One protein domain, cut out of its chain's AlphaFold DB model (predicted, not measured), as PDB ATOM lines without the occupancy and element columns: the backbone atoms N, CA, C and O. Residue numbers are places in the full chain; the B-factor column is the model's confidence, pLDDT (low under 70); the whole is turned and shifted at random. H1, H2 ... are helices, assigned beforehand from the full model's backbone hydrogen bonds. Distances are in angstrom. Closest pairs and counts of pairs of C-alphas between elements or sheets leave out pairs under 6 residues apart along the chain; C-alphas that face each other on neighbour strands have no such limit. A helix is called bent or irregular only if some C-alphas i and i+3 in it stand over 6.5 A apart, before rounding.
ATOM      1  N   GLU A   2     209.097  99.350  32.389       92.88
ATOM      2  CA  GLU A   2     209.726 100.581  32.926       92.88
ATOM      3  C   GLU A   2     209.977 101.675  31.869       92.88
ATOM      4  O   GLU A   2     209.573 102.822  32.055       92.88
ATOM      5  N   LEU A   3     210.581 101.320  30.730       94.19
ATOM      6  CA  LEU A   3     210.871 102.285  29.664       94.19
ATOM      7  C   LEU A   3     209.604 102.868  29.020       94.19
ATOM      8  O   LEU A   3     209.552 104.060  28.740       94.19
ATOM      9  N   GLN A   4     208.566 102.052  28.821       95.19
ATOM     10  CA  GLN A   4     207.281 102.526  28.296       95.19
ATOM     11  C   GLN A   4     206.606 103.480  29.283       95.19
ATOM     12  O   GLN A   4     206.164 104.550  28.881       95.19
ATOM     13  N   ALA A   5     206.571 103.126  30.572       96.38
ATOM     14  CA  ALA A   5     205.999 103.974  31.613       96.38
ATOM     15  C   ALA A   5     206.748 105.311  31.725       96.38
ATOM     16  O   ALA A   5     206.121 106.366  31.783       96.38
ATOM     17  N   THR A   6     208.083 105.275  31.673       96.19
ATOM     18  CA  THR A   6     208.926 106.480  31.672       96.19
ATOM     19  C   THR A   6     208.634 107.353  30.455       96.19
ATOM     20  O   THR A   6     208.418 108.555  30.596       96.19
ATOM     21  N   TRP A   7     208.578 106.762  29.260       96.44
ATOM     22  CA  TRP A   7     208.270 107.496  28.038       96.44
ATOM     23  C   TRP A   7     206.878 108.143  28.081       96.44
ATOM     24  O   TRP A   7     206.753 109.330  27.781       96.44
ATOM     25  N   VAL A   8     205.854 107.409  28.532       96.88
ATOM     26  CA  VAL A   8     204.491 107.939  28.711       96.88
ATOM     27  C   VAL A   8     204.476 109.091  29.715       96.88
ATOM     28  O   VAL A   8     203.886 110.130  29.432       96.88
ATOM     29  N   ALA A   9     205.163 108.966  30.852       97.00
ATOM     30  CA  ALA A   9     205.256 110.048  31.832       97.00
ATOM     31  C   ALA A   9     205.900 111.311  31.234       97.00
ATOM     32  O   ALA A   9     205.422 112.422  31.464       97.00
ATOM     33  N   LYS A  10     206.940 111.155  30.405       96.19
ATOM     34  CA  LYS A  10     207.583 112.283  29.714       96.19
ATOM     35  C   LYS A  10     206.646 112.955  28.714       96.19
ATOM     36  O   LYS A  10     206.620 114.183  28.673       96.19
ATOM     37  N   VAL A  11     205.849 112.184  27.977       96.88
ATOM     38  CA  VAL A  11     204.799 112.726  27.100       96.88
ATOM     39  C   VAL A  11     203.776 113.529  27.907       96.88
ATOM     40  O   VAL A  11     203.502 114.678  27.579       96.88
ATOM     41  N   LEU A  12     203.267 112.967  29.007       97.75
ATOM     42  CA  LEU A  12     202.278 113.638  29.860       97.75
ATOM     43  C   LEU A  12     202.826 114.902  30.538       97.75
ATOM     44  O   LEU A  12     202.077 115.842  30.773       97.75
ATOM     45  N   SER A  13     204.128 114.941  30.825       97.19
ATOM     46  CA  SER A  13     204.800 116.130  31.371       97.19
ATOM     47  C   SER A  13     205.098 117.222  30.333       97.19
ATOM     48  O   SER A  13     205.599 118.278  30.705       97.19
ATOM     49  N   GLY A  14     204.872 116.966  29.039       96.00
ATOM     50  CA  GLY A  14     205.260 117.869  27.949       96.00
ATOM     51  C   GLY A  14     206.755 117.847  27.600       96.00
ATOM     52  O   GLY A  14     207.185 118.570  26.710       96.00
ATOM     53  N   THR A  15     207.558 116.996  28.248       96.19
ATOM     54  CA  THR A  15     208.995 116.837  27.944       96.19
ATOM     55  C   THR A  15     209.226 116.201  26.569       96.19
ATOM     56  O   THR A  15     210.261 116.414  25.942       96.19
ATOM     57  N   VAL A  16     208.286 115.373  26.106       94.44
ATOM     58  CA  VAL A  16     208.323 114.747  24.781       94.44
ATOM     59  C   VAL A  16     207.038 115.091  24.048       94.44
ATOM     60  O   VAL A  16     205.957 114.698  24.477       94.44
ATOM     61  N   GLU A  17     207.164 115.769  22.914       95.06
ATOM     62  CA  GLU A  17     206.030 116.031  22.035       95.06
ATOM     63  C   GLU A  17     205.704 114.798  21.190       95.06
ATOM     64  O   GLU A  17     206.590 114.124  20.644       95.06
ATOM     65  N   LEU A  18     204.412 114.494  21.090       96.44
ATOM     66  CA  LEU A  18     203.919 113.501  20.148       96.44
ATOM     67  C   LEU A  18     203.756 114.131  18.759       96.44
ATOM     68  O   LEU A  18     203.440 115.317  18.656       96.44
ATOM     69  N   PRO A  19     203.911 113.341  17.684       96.50
ATOM     70  CA  PRO A  19     203.488 113.760  16.352       96.50
ATOM     71  C   PRO A  19     201.986 114.076  16.310       96.50
ATOM     72  O   PRO A  19     201.233 113.720  17.221       96.50
ATOM     73  N   SER A  20     201.525 114.684  15.212       97.88
ATOM     74  CA  SER A  20     200.089 114.877  15.001       97.88
ATOM     75  C   SER A  20     199.346 113.537  14.967       97.88
ATOM     76  O   SER A  20     199.923 112.470  14.713       97.88
ATOM     77  N   ARG A  21     198.035 113.588  15.209       97.75
ATOM     78  CA  ARG A  21     197.183 112.397  15.210       97.75
ATOM     79  C   ARG A  21     197.234 111.660  13.872       97.75
ATOM     80  O   ARG A  21     197.268 110.432  13.866       97.75
ATOM     81  N   GLU A  22     197.250 112.401  12.773       97.94
ATOM     82  CA  GLU A  22     197.293 111.880  11.405       97.94
ATOM     83  C   GLU A  22     198.594 111.107  11.178       97.94
ATOM     84  O   GLU A  22     198.557 109.943  10.791       97.94
ATOM     85  N   VAL A  23     199.736 111.697  11.549       97.94
ATOM     86  CA  VAL A  23     201.050 111.051  11.419       97.94
ATOM     87  C   VAL A  23     201.128 109.765  12.250       97.94
ATOM     88  O   VAL A  23     201.656 108.752  11.787       97.94
ATOM     89  N   MET A  24     200.589 109.773  13.473       97.12
ATOM     90  CA  MET A  24     200.544 108.567  14.307       97.12
ATOM     91  C   MET A  24     199.637 107.484  13.704       97.12
ATOM     92  O   MET A  24     200.017 106.312  13.694       97.12
ATOM     93  N   ALA A  25     198.468 107.861  13.183       97.12
ATOM     94  CA  ALA A  25     197.540 106.933  12.541       97.12
ATOM     95  C   ALA A  25     198.151 106.298  11.282       97.12
ATOM     96  O   ALA A  25     198.094 105.076  11.129       97.12
ATOM     97  N   ASP A  26     198.811 107.095  10.441       97.62
ATOM     98  CA  ASP A  26     199.498 106.623   9.237       97.62
ATOM     99  C   ASP A  26     200.633 105.652   9.578       97.62
ATOM    100  O   ASP A  26     200.795 104.619   8.925       97.62
ATOM    101  N   SER A  27     201.389 105.931  10.646       95.25
ATOM    102  CA  SER A  27     202.443 105.031  11.120       95.25
ATOM    103  C   SER A  27     201.892 103.661  11.536       95.25
ATOM    104  O   SER A  27     202.491 102.635  11.212       95.25
ATOM    105  N   VAL A  28     200.756 103.624  12.240       93.06
ATOM    106  CA  VAL A  28     200.099 102.366  12.640       93.06
ATOM    107  C   VAL A  28     199.539 101.638  11.419       93.06
ATOM    108  O   VAL A  28     199.730 100.430  11.274       93.06
ATOM    109  N   GLN A  29     198.907 102.365  10.498       94.25
ATOM    110  CA  GLN A  29     198.351 101.786   9.280       94.25
ATOM    111  C   GLN A  29     199.438 101.176   8.389       94.25
ATOM    112  O   GLN A  29     199.246 100.099   7.812       94.25
ATOM    113  N   LYS A  30     200.603 101.829   8.298       93.19
ATOM    114  CA  LYS A  30     201.775 101.293   7.602       93.19
ATOM    115  C   LYS A  30     202.242  99.983   8.234       93.19
ATOM    116  O   LYS A  30     202.417  99.010   7.505       93.19
ATOM    117  N   SER A  31     202.347  99.932   9.563       88.69
ATOM    118  CA  SER A  31     202.716  98.710  10.290       88.69
ATOM    119  C   SER A  31     201.737  97.556  10.014       88.69
ATOM    120  O   SER A  31     202.161  96.457   9.653       88.69
ATOM    121  N   TYR A  32     200.422  97.801  10.052       89.44
ATOM    122  CA  TYR A  32     199.423  96.786   9.685       89.44
ATOM    123  C   TYR A  32     199.507  96.351   8.223       89.44
ATOM    124  O   TYR A  32     199.315  95.175   7.911       89.44
ATOM    125  N   SER A  33     199.808  97.279   7.317       90.12
ATOM    126  CA  SER A  33     199.971  96.968   5.896       90.12
ATOM    127  C   SER A  33     201.198  96.085   5.652       90.12
ATOM    128  O   SER A  33     201.132  95.151   4.856       90.12
ATOM    129  N   GLU A  34     202.309  96.346   6.342       88.12
ATOM    130  CA  GLU A  34     203.520  95.518   6.298       88.12
ATOM    131  C   GLU A  34     203.252  94.113   6.847       88.12
ATOM    132  O   GLU A  34     203.591  93.128   6.193       88.12
ATOM    133  N   MET A  35     202.534  94.016   7.968       85.44
ATOM    134  CA  MET A  35     202.093  92.746   8.552       85.44
ATOM    135  C   MET A  35     201.181  91.944   7.610       85.44
ATOM    136  O   MET A  35     201.334  90.730   7.468       85.44
ATOM    137  N   GLY A  36     200.264  92.623   6.915       84.88
ATOM    138  CA  GLY A  36     199.395  92.005   5.913       84.88
ATOM    139  C   GLY A  36     200.164  91.465   4.703       84.88
ATOM    140  O   GLY A  36     199.851  90.380   4.218       84.88
ATOM    141  N   LYS A  37     201.207  92.172   4.243       87.50
ATOM    142  CA  LYS A  37     202.052  91.734   3.114       87.50
ATOM    143  C   LYS A  37     202.814  90.443   3.408       87.50
ATOM    144  O   LYS A  37     203.004  89.640   2.501       87.50
ATOM    145  N   ILE A  38     203.230  90.238   4.656       85.12
ATOM    146  CA  ILE A  38     203.935  89.020   5.086       85.12
ATOM    147  C   ILE A  38     202.977  87.887   5.491       85.12
ATOM    148  O   ILE A  38     203.415  86.888   6.056       85.12
ATOM    149  N   GLY A  39     201.668  88.037   5.239       79.69
ATOM    150  CA  GLY A  39     200.656  87.023   5.547       79.69
ATOM    151  C   GLY A  39     200.486  86.745   7.043       79.69
ATOM    152  O   GLY A  39     199.948  85.704   7.418       79.69
ATOM    153  N   SER A  40     200.957  87.647   7.909       75.19
ATOM    154  CA  SER A  40     200.851  87.466   9.354       75.19
ATOM    155  C   SER A  40     199.401  87.613   9.804       75.19
ATOM    156  O   SER A  40     198.672  88.498   9.353       75.19
ATOM    157  N   SER A  41     198.970  86.734  10.712       78.06
ATOM    158  CA  SER A  41     197.653  86.879  11.329       78.06
ATOM    159  C   SER A  41     197.598  88.164  12.163       78.06
ATOM    160  O   SER A  41     198.623  88.699  12.579       78.06
ATOM    161  N   LYS A  42     196.391  88.661  12.452       75.94
ATOM    162  CA  LYS A  42     196.210  89.835  13.326       75.94
ATOM    163  C   LYS A  42     196.498  89.531  14.804       75.94
ATOM    164  O   LYS A  42     196.563  90.447  15.617       75.94
ATOM    165  N   HIS A  43     196.650  88.261  15.177       76.69
ATOM    166  CA  HIS A  43     196.858  87.852  16.567       76.69
ATOM    167  C   HIS A  43     198.214  88.301  17.152       76.69
ATOM    168  O   HIS A  43     198.208  88.901  18.224       76.69
ATOM    169  N   PRO A  44     199.372  88.105  16.489       80.19
ATOM    170  CA  PRO A  44     200.676  88.537  16.995       80.19
ATOM    171  C   PRO A  44     200.966  90.031  16.786       80.19
ATOM    172  O   PRO A  44     202.128  90.417  16.786       80.19
ATOM    173  N   THR A  45     199.951  90.889  16.641       82.75
ATOM    174  CA  THR A  45     200.151  92.313  16.317       82.75
ATOM    175  C   THR A  45     201.069  93.048  17.300       82.75
ATOM    176  O   THR A  45     201.803  93.954  16.922       82.75
ATOM    177  N   HIS A  46     201.042  92.646  18.570       85.56
ATOM    178  CA  HIS A  46     201.863  93.233  19.631       85.56
ATOM    179  C   HIS A  46     203.110  92.404  19.960       85.56
ATOM    180  O   HIS A  46     203.807  92.706  20.928       85.56
ATOM    181  N   SER A  47     203.382  91.344  19.194       85.31
ATOM    182  CA  SER A  47     204.609  90.572  19.354       85.31
ATOM    183  C   SER A  47     205.782  91.401  18.858       85.31
ATOM    184  O   SER A  47     205.861  91.746  17.685       85.31
ATOM    185  N   LEU A  48     206.712  91.689  19.763       83.81
ATOM    186  CA  LEU A  48     207.943  92.402  19.446       83.81
ATOM    187  C   LEU A  48     209.107  91.450  19.172       83.81
ATOM    188  O   LEU A  48     210.231  91.909  19.096       83.81
ATOM    189  N   GLN A  49     208.890  90.138  19.034       78.06
ATOM    190  CA  GLN A  49     209.994  89.165  18.957       78.06
ATOM    191  C   GLN A  49     211.057  89.502  17.899       78.06
ATOM    192  O   GLN A  49     212.238  89.265  18.137       78.06
ATOM    193  N   ASN A  50     210.649  90.075  16.766       78.50
ATOM    194  CA  ASN A  50     211.563  90.445  15.685       78.50
ATOM    195  C   ASN A  50     212.139  91.862  15.827       78.50
ATOM    196  O   ASN A  50     213.183  92.139  15.250       78.50
ATOM    197  N   ASP A  51     211.488  92.727  16.608       85.81
ATOM    198  CA  ASP A  51     211.783  94.163  16.698       85.81
ATOM    199  C   ASP A  51     212.163  94.603  18.124       85.81
ATOM    200  O   ASP A  51     212.296  95.793  18.404       85.81
ATOM    201  N   GLU A  52     212.307  93.668  19.070       87.06
ATOM    202  CA  GLU A  52     212.489  93.952  20.500       87.06
ATOM    203  C   GLU A  52     213.756  94.778  20.739       87.06
ATOM    204  O   GLU A  52     213.750  95.731  21.523       87.06
ATOM    205  N   VAL A  53     214.839  94.450  20.030       88.69
ATOM    206  CA  VAL A  53     216.129  95.135  20.158       88.69
ATOM    207  C   VAL A  53     216.005  96.598  19.728       88.69
ATOM    208  O   VAL A  53     216.449  97.501  20.451       88.69
ATOM    209  N   GLU A  54     215.387  96.845  18.577       89.94
ATOM    210  CA  GLU A  54     215.151  98.161  17.989       89.94
ATOM    211  C   GLU A  54     214.170  98.969  18.837       89.94
ATOM    212  O   GLU A  54     214.458 100.117  19.183       89.94
ATOM    213  N   TYR A  55     213.058  98.356  19.240       91.50
ATOM    214  CA  TYR A  55     212.018  98.977  20.049       91.50
ATOM    215  C   TYR A  55     212.546  99.431  21.412       91.50
ATOM    216  O   TYR A  55     212.349 100.583  21.809       91.50
ATOM    217  N   VAL A  56     213.276  98.562  22.117       92.31
ATOM    218  CA  VAL A  56     213.884  98.899  23.413       92.31
ATOM    219  C   VAL A  56     214.963  99.969  23.250       92.31
ATOM    220  O   VAL A  56     215.027 100.894  24.060       92.31
ATOM    221  N   SER A  57     215.776  99.897  22.188       92.00
ATOM    222  CA  SER A  57     216.786 100.926  21.897       92.00
ATOM    223  C   SER A  57     216.148 102.296  21.655       92.00
ATOM    224  O   SER A  57     216.613 103.303  22.191       92.00
ATOM    225  N   TRP A  58     215.058 102.332  20.886       93.19
ATOM    226  CA  TRP A  58     214.296 103.548  20.619       93.19
ATOM    227  C   TRP A  58     213.662 104.113  21.896       93.19
ATOM    228  O   TRP A  58     213.813 105.300  22.188       93.19
ATOM    229  N   LEU A  59     213.023 103.267  22.711       94.19
ATOM    230  CA  LEU A  59     212.424 103.680  23.982       94.19
ATOM    231  C   LEU A  59     213.458 104.208  24.981       94.19
ATOM    232  O   LEU A  59     213.194 105.195  25.671       94.19
ATOM    233  N   ALA A  60     214.625 103.568  25.073       93.69
ATOM    234  CA  ALA A  60     215.700 104.007  25.953       93.69
ATOM    235  C   ALA A  60     216.206 105.398  25.556       93.69
ATOM    236  O   ALA A  60     216.313 106.269  26.418       93.69
ATOM    237  N   ALA A  61     216.393 105.640  24.253       92.25
ATOM    238  CA  ALA A  61     216.752 106.957  23.736       92.25
ATOM    239  C   ALA A  61     215.688 108.017  24.071       92.25
ATOM    240  O   ALA A  61     216.026 109.105  24.524       92.25
ATOM    241  N   LYS A  62     214.395 107.694  23.932       91.00
ATOM    242  CA  LYS A  62     213.301 108.605  24.318       91.00
ATOM    243  C   LYS A  62     213.203 108.840  25.832       91.00
ATOM    244  O   LYS A  62     212.666 109.859  26.270       91.00
ATOM    245  N   SER A  63     213.729 107.917  26.630       91.19
ATOM    246  CA  SER A  63     213.711 107.958  28.095       91.19
ATOM    247  C   SER A  63     215.005 108.507  28.711       91.19
ATOM    248  O   SER A  63     215.158 108.430  29.926       91.19
ATOM    249  N   ASP A  64     215.937 109.029  27.903       89.38
ATOM    250  CA  ASP A  64     217.292 109.447  28.314       89.38
ATOM    251  C   ASP A  64     218.071 108.355  29.070       89.38
ATOM    252  O   ASP A  64     218.937 108.620  29.906       89.38
ATOM    253  N   LYS A  65     217.757 107.088  28.789       88.81
ATOM    254  CA  LYS A  65     218.455 105.937  29.357       88.81
ATOM    255  C   LYS A  65     219.557 105.515  28.399       88.81
ATOM    256  O   LYS A  65     219.320 105.245  27.223       88.81
ATOM    257  N   ARG A  66     220.777 105.407  28.920       88.50
ATOM    258  CA  ARG A  66     221.907 104.872  28.165       88.50
ATOM    259  C   ARG A  66     221.932 103.354  28.289       88.50
ATOM    260  O   ARG A  66     222.119 102.825  29.380       88.50
ATOM    261  N   LEU A  67     221.780 102.668  27.163       87.62
ATOM    262  CA  LEU A  67     221.998 101.228  27.090       87.62
ATOM    263  C   LEU A  67     223.499 100.918  26.942       87.62
ATOM    264  O   LEU A  67     224.235 101.727  26.363       87.62
ATOM    265  N   PRO A  68     223.969  99.756  27.432       84.50
ATOM    266  CA  PRO A  68     225.323  99.283  27.162       84.50
ATOM    267  C   PRO A  68     225.608  99.216  25.658       84.50
ATOM    268  O   PRO A  68     224.732  98.861  24.869       84.50
ATOM    269  N   ARG A  69     226.853  99.490  25.244       81.44
ATOM    270  CA  ARG A  69     227.259  99.403  23.825       81.44
ATOM    271  C   ARG A  69     227.011  98.004  23.247       81.44
ATOM    272  O   ARG A  69     226.632  97.872  22.086       81.44
ATOM    273  N   SER A  70     227.185  96.977  24.074       83.19
ATOM    274  CA  SER A  70     226.962  95.570  23.756       83.19
ATOM    275  C   SER A  70     225.489  95.142  23.775       83.19
ATOM    276  O   SER A  70     225.211  94.020  23.360       83.19
ATOM    277  N   TRP A  71     224.540  96.004  24.176       84.31
ATOM    278  CA  TRP A  71     223.122  95.656  24.371       84.31
ATOM    279  C   TRP A  71     222.531  94.857  23.208       84.31
ATOM    280  O   TRP A  71     222.070  93.737  23.402       84.31
ATOM    281  N   LYS A  72     222.616  95.386  21.980       86.50
ATOM    282  CA  LYS A  72     222.049  94.718  20.797       86.50
ATOM    283  C   LYS A  72     222.633  93.318  20.594       86.50
ATOM    284  O   LYS A  72     221.899  92.370  20.330       86.50
ATOM    285  N   LYS A  73     223.953  93.184  20.763       85.19
ATOM    286  CA  LYS A  73     224.688  91.920  20.607       85.19
ATOM    287  C   LYS A  73     224.325  90.928  21.714       85.19
ATOM    288  O   LYS A  73     224.141  89.752  21.413       85.19
ATOM    289  N   ILE A  74     224.192  91.379  22.961       83.94
ATOM    290  CA  ILE A  74     223.789  90.538  24.098       83.94
ATOM    291  C   ILE A  74     222.361  90.032  23.902       83.94
ATOM    292  O   ILE A  74     222.138  88.823  23.969       83.94
ATOM    293  N   THR A  75     221.411  90.922  23.610       83.88
ATOM    294  CA  THR A  75     219.992  90.572  23.467       83.88
ATOM    295  C   THR A  75     219.760  89.639  22.282       83.88
ATOM    296  O   THR A  75     219.122  88.601  22.439       83.88
ATOM    297  N   PHE A  76     220.363  89.922  21.123       83.81
ATOM    298  CA  PHE A  76     220.255  89.040  19.960       83.81
ATOM    299  C   PHE A  76     220.825  87.640  20.238       83.81
ATOM    300  O   PHE A  76     220.140  86.639  20.036       83.81
ATOM    301  N   ASN A  77     222.049  87.546  20.777       83.44
ATOM    302  CA  ASN A  77     222.656  86.247  21.097       83.44
ATOM    303  C   ASN A  77     221.868  85.478  22.162       83.44
ATOM    304  O   ASN A  77     221.782  84.255  22.099       83.44
ATOM    305  N   THR A  78     221.288  86.189  23.126       81.12
ATOM    306  CA  THR A  78     220.409  85.631  24.159       81.12
ATOM    307  C   THR A  78     219.196  84.961  23.518       81.12
ATOM    308  O   THR A  78     218.950  83.782  23.770       81.12
ATOM    309  N   ILE A  79     218.479  85.663  22.635       80.12
ATOM    310  CA  ILE A  79     217.310  85.113  21.931       80.12
ATOM    311  C   ILE A  79     217.713  83.882  21.108       80.12
ATOM    312  O   ILE A  79     217.115  82.816  21.256       80.12
ATOM    313  N   VAL A  80     218.779  83.994  20.312       82.44
ATOM    314  CA  VAL A  80     219.258  82.912  19.441       82.44
ATOM    315  C   VAL A  80     219.682  81.681  20.243       82.44
ATOM    316  O   VAL A  80     219.231  80.579  19.945       82.44
ATOM    317  N   LYS A  81     220.510  81.831  21.284       78.94
ATOM    318  CA  LYS A  81     220.982  80.692  22.093       78.94
ATOM    319  C   LYS A  81     219.849  80.029  22.869       78.94
ATOM    320  O   LYS A  81     219.830  78.804  22.974       78.94
ATOM    321  N   ARG A  82     218.899  80.816  23.390       79.06
ATOM    322  CA  ARG A  82     217.717  80.279  24.077       79.06
ATOM    323  C   ARG A  82     216.925  79.355  23.160       79.06
ATOM    324  O   ARG A  82     216.581  78.255  23.570       79.06
ATOM    325  N   VAL A  83     216.670  79.802  21.933       79.19
ATOM    326  CA  VAL A  83     215.840  79.071  20.969       79.19
ATOM    327  C   VAL A  83     216.601  77.910  20.327       79.19
ATOM    328  O   VAL A  83     216.065  76.811  20.252       79.19
ATOM    329  N   LEU A  84     217.839  78.131  19.876       80.69
ATOM    330  CA  LEU A  84     218.559  77.174  19.027       80.69
ATOM    331  C   LEU A  84     219.490  76.224  19.778       80.69
ATOM    332  O   LEU A  84     219.736  75.125  19.295       80.69
ATOM    333  N   TYR A  85     220.064  76.646  20.907       76.94
ATOM    334  CA  TYR A  85     221.131  75.883  21.563       76.94
ATOM    335  C   TYR A  85     220.662  75.209  22.851       76.94
ATOM    336  O   TYR A  85     221.041  74.075  23.129       76.94
ATOM    337  N   TYR A  86     219.825  75.892  23.630       78.06
ATOM    338  CA  TYR A  86     219.428  75.402  24.946       78.06
ATOM    339  C   TYR A  86     218.013  74.823  25.014       78.06
ATOM    340  O   TYR A  86     217.759  73.987  25.880       78.06
ATOM    341  N   GLY A  87     217.112  75.216  24.110       81.06
ATOM    342  CA  GLY A  87     215.754  74.674  24.049       81.06
ATOM    343  C   GLY A  87     215.043  74.770  25.400       81.06
ATOM    344  O   GLY A  87     215.063  75.822  26.036       81.06
ATOM    345  N   GLU A  88     214.448  73.670  25.865       82.62
ATOM    346  CA  GLU A  88     213.772  73.612  27.170       82.62
ATOM    347  C   GLU A  88     214.739  73.644  28.360       82.62
ATOM    348  O   GLU A  88     214.419  74.225  29.397       82.62
ATOM    349  N   ASN A  89     215.957  73.131  28.178       84.12
ATOM    350  CA  ASN A  89     216.969  73.053  29.231       84.12
ATOM    351  C   ASN A  89     217.586  74.413  29.560       84.12
ATOM    352  O   ASN A  89     218.400  74.494  30.474       84.12
ATOM    353  N   TYR A  90     217.234  75.488  28.836       79.06
ATOM    354  CA  TYR A  90     217.830  76.808  29.044       79.06
ATOM    355  C   TYR A  90     217.822  77.219  30.511       79.06
ATOM    356  O   TYR A  90     218.818  77.740  30.977       79.06
ATOM    357  N   ARG A  91     216.782  76.915  31.288       79.12
ATOM    358  CA  ARG A  91     216.744  77.297  32.708       79.12
ATOM    359  C   ARG A  91     217.838  76.646  33.558       79.12
ATOM    360  O   ARG A  91     218.262  77.266  34.526       79.12
ATOM    361  N   ASP A  92     218.321  75.471  33.169       85.81
ATOM    362  CA  ASP A  92     219.285  74.684  33.943       85.81
ATOM    363  C   ASP A  92     220.745  74.973  33.558       85.81
ATOM    364  O   ASP A  92     221.658  74.775  34.354       85.81
ATOM    365  N   ILE A  93     220.980  75.459  32.336       82.19
ATOM    366  CA  ILE A  93     222.327  75.622  31.751       82.19
ATOM    367  C   ILE A  93     222.651  77.061  31.321       82.19
ATOM    368  O   ILE A  93     223.714  77.329  30.752       82.19
ATOM    369  N   TRP A  94     221.750  78.007  31.584       78.88
ATOM    370  CA  TRP A  94     221.917  79.412  31.220       78.88
ATOM    371  C   TRP A  94     222.953  80.128  32.086       78.88
ATOM    372  O   TRP A  94     222.665  80.594  33.185       78.88
ATOM    373  N   ALA A  95     224.163  80.285  31.549       79.25
ATOM    374  CA  ALA A  95     225.251  81.028  32.180       79.25
ATOM    375  C   ALA A  95     225.391  82.437  31.574       79.25
ATOM    376  O   ALA A  95     226.373  82.731  30.887       79.25
ATOM    377  N   VAL A  96     224.409  83.317  31.815       73.12
ATOM    378  CA  VAL A  96     224.371  84.660  31.194       73.12
ATOM    379  C   VAL A  96     225.619  85.485  31.500       73.12
ATOM    380  O   VAL A  96     226.158  86.132  30.604       73.12
ATOM    381  N   ASP A  97     226.129  85.398  32.730       79.25
ATOM    382  CA  ASP A  97     227.295  86.168  33.169       79.25
ATOM    383  C   ASP A  97     228.552  85.805  32.377       79.25
ATOM    384  O   ASP A  97     229.376  86.668  32.070       79.25
ATOM    385  N   LYS A  98     228.687  84.528  31.996       79.06
ATOM    386  CA  LYS A  98     229.779  84.069  31.136       79.06
ATOM    387  C   LYS A  98     229.699  84.742  29.766       79.06
ATOM    388  O   LYS A  98     230.711  85.218  29.263       79.06
ATOM    389  N   TRP A  99     228.508  84.823  29.176       72.88
ATOM    390  CA  TRP A  99     228.343  85.384  27.832       72.88
ATOM    391  C   TRP A  99     228.456  86.901  27.804       72.88
ATOM    392  O   TRP A  99     229.001  87.436  26.843       72.88
ATOM    393  N   ILE A 100     227.978  87.597  28.841       73.62
ATOM    394  CA  ILE A 100     228.175  89.047  28.968       73.62
ATOM    395  C   ILE A 100     229.677  89.350  28.969       73.62
ATOM    396  O   ILE A 100     230.133  90.174  28.179       73.62
ATOM    397  N   ARG A 101     230.463  88.600  29.755       79.75
ATOM    398  CA  ARG A 101     231.927  88.732  29.781       79.75
ATOM    399  C   ARG A 101     232.578  88.435  28.429       79.75
ATOM    400  O   ARG A 101     233.414  89.215  27.992       79.75
ATOM    401  N   GLU A 102     232.189  87.355  27.747       75.12
ATOM    402  CA  GLU A 102     232.703  87.023  26.405       75.12
ATOM    403  C   GLU A 102     232.401  88.135  25.383       75.12
ATOM    404  O   GLU A 102     233.261  88.532  24.593       75.12
ATOM    405  N   ILE A 103     231.183  88.679  25.407       72.19
ATOM    406  CA  ILE A 103     230.760  89.737  24.488       72.19
ATOM    407  C   ILE A 103     231.514  91.037  24.765       72.19
ATOM    408  O   ILE A 103     231.980  91.658  23.810       72.19
ATOM    409  N   ASP A 104     231.669  91.416  26.030       71.75
ATOM    410  CA  ASP A 104     232.396  92.627  26.409       71.75
ATOM    411  C   ASP A 104     233.908  92.489  26.167       71.75
ATOM    412  O   ASP A 104     234.546  93.462  25.786       71.75
ATOM    413  N   SER A 105     234.481  91.283  26.284       71.44
ATOM    414  CA  SER A 105     235.891  91.013  25.940       71.44
ATOM    415  C   SER A 105     236.191  90.976  24.434       71.44
ATOM    416  O   SER A 105     237.352  90.925  24.042       71.44
ATOM    417  N   SER A 106     235.154  90.962  23.589       60.97
ATOM    418  CA  SER A 106     235.263  90.911  22.120       60.97
ATOM    419  C   SER A 106     234.916  92.245  21.443       60.97
ATOM    420  O   SER A 106     234.606  92.266  20.247       60.97
TER     421      SER A 106
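This is residues 2 to 106 of the 107 residues of the protein "Flavin-containing monooxygenase" of Hibiscus syriacus (UniProt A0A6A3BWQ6). Four helices, H1 to H4, follow one another round an open, loosely built loop with a hollow middle, and beyond H4 a second lobe holds H5, sharply kinked, with H6 folded back on its residues 73 to 74. The loop is poorly closed: H1 packs on H4, while H2 and H3 touch no helix and residues 17 to 30 stick out. The printed part has 105 residues with six named helices, H1 to H6 in chain order, and no named strand; its class is all helix. The whole is loose, with a radius of gyration of the C-alphas of 17.5 A and spans of 48 by 37 by 23 A.

Start at H5, residues 71 to 93, the longest helix by residues with 23, which has a kink of 115 degrees near residue 86 and is irregular, with C-alphas 85 and 88 standing 9.5 A apart. H6, residues 96 to 104, forms a helical hairpin with it and touches its residues 73 to 74 alone, at a shallow tilt of 30 degrees, opposite ways; the closest C-alphas, of Ile 74 and Ile 100, are 6.7 A apart. H4, residues 52 to 62, and H5 form another helical hairpin, at a steep tilt of 43 degrees. They only just touch, with 3 pairs of C-alphas within 8 A, through residues 72 to 76 of H5 alone; Val 53 and Lys 72 have the closest C-alphas, 6.0 A apart. H1, residues 2 to 12, touches H4 at a steep tilt of 41 degrees, the same way, with the C-alphas of Leu 3 and Leu 59 closest at 6.1 A. The packing is mostly crossed, only just: 1 of 3 touching pairs has a shallow tilt. H2, residues 21 to 37, is only just apart from H3, residues 43 to 46, at 8.0 A. H3 is irregular, with C-alphas 43 and 46 also 8.0 A apart. In H1, H2, H4 and H6 every O i to N i+4 pair is within hydrogen-bond range; H5 has 13 of 19, and H3 is too short for such a pair.

Find C-alpha 71 at (223.122, 95.656, 24.371); from there H5 runs 21.4 A to C-alpha 93. H6 covers 12.3 A and ends at C-alpha 104, at (232.396, 92.627, 26.409). Go back to C-alpha 2 at (209.726, 100.581, 32.926), where H1 begins its 15.3 A. H2 is 24.4 A long, H3 8.0 A and H4 15.2 A.

Look to Glu 22 and Asp 92 for the C-alphas farthest apart, 48.7 A. The printed part has no cut and no long link. Mean pLDDT of the printed part is 86.5, and residue 106 is under 70.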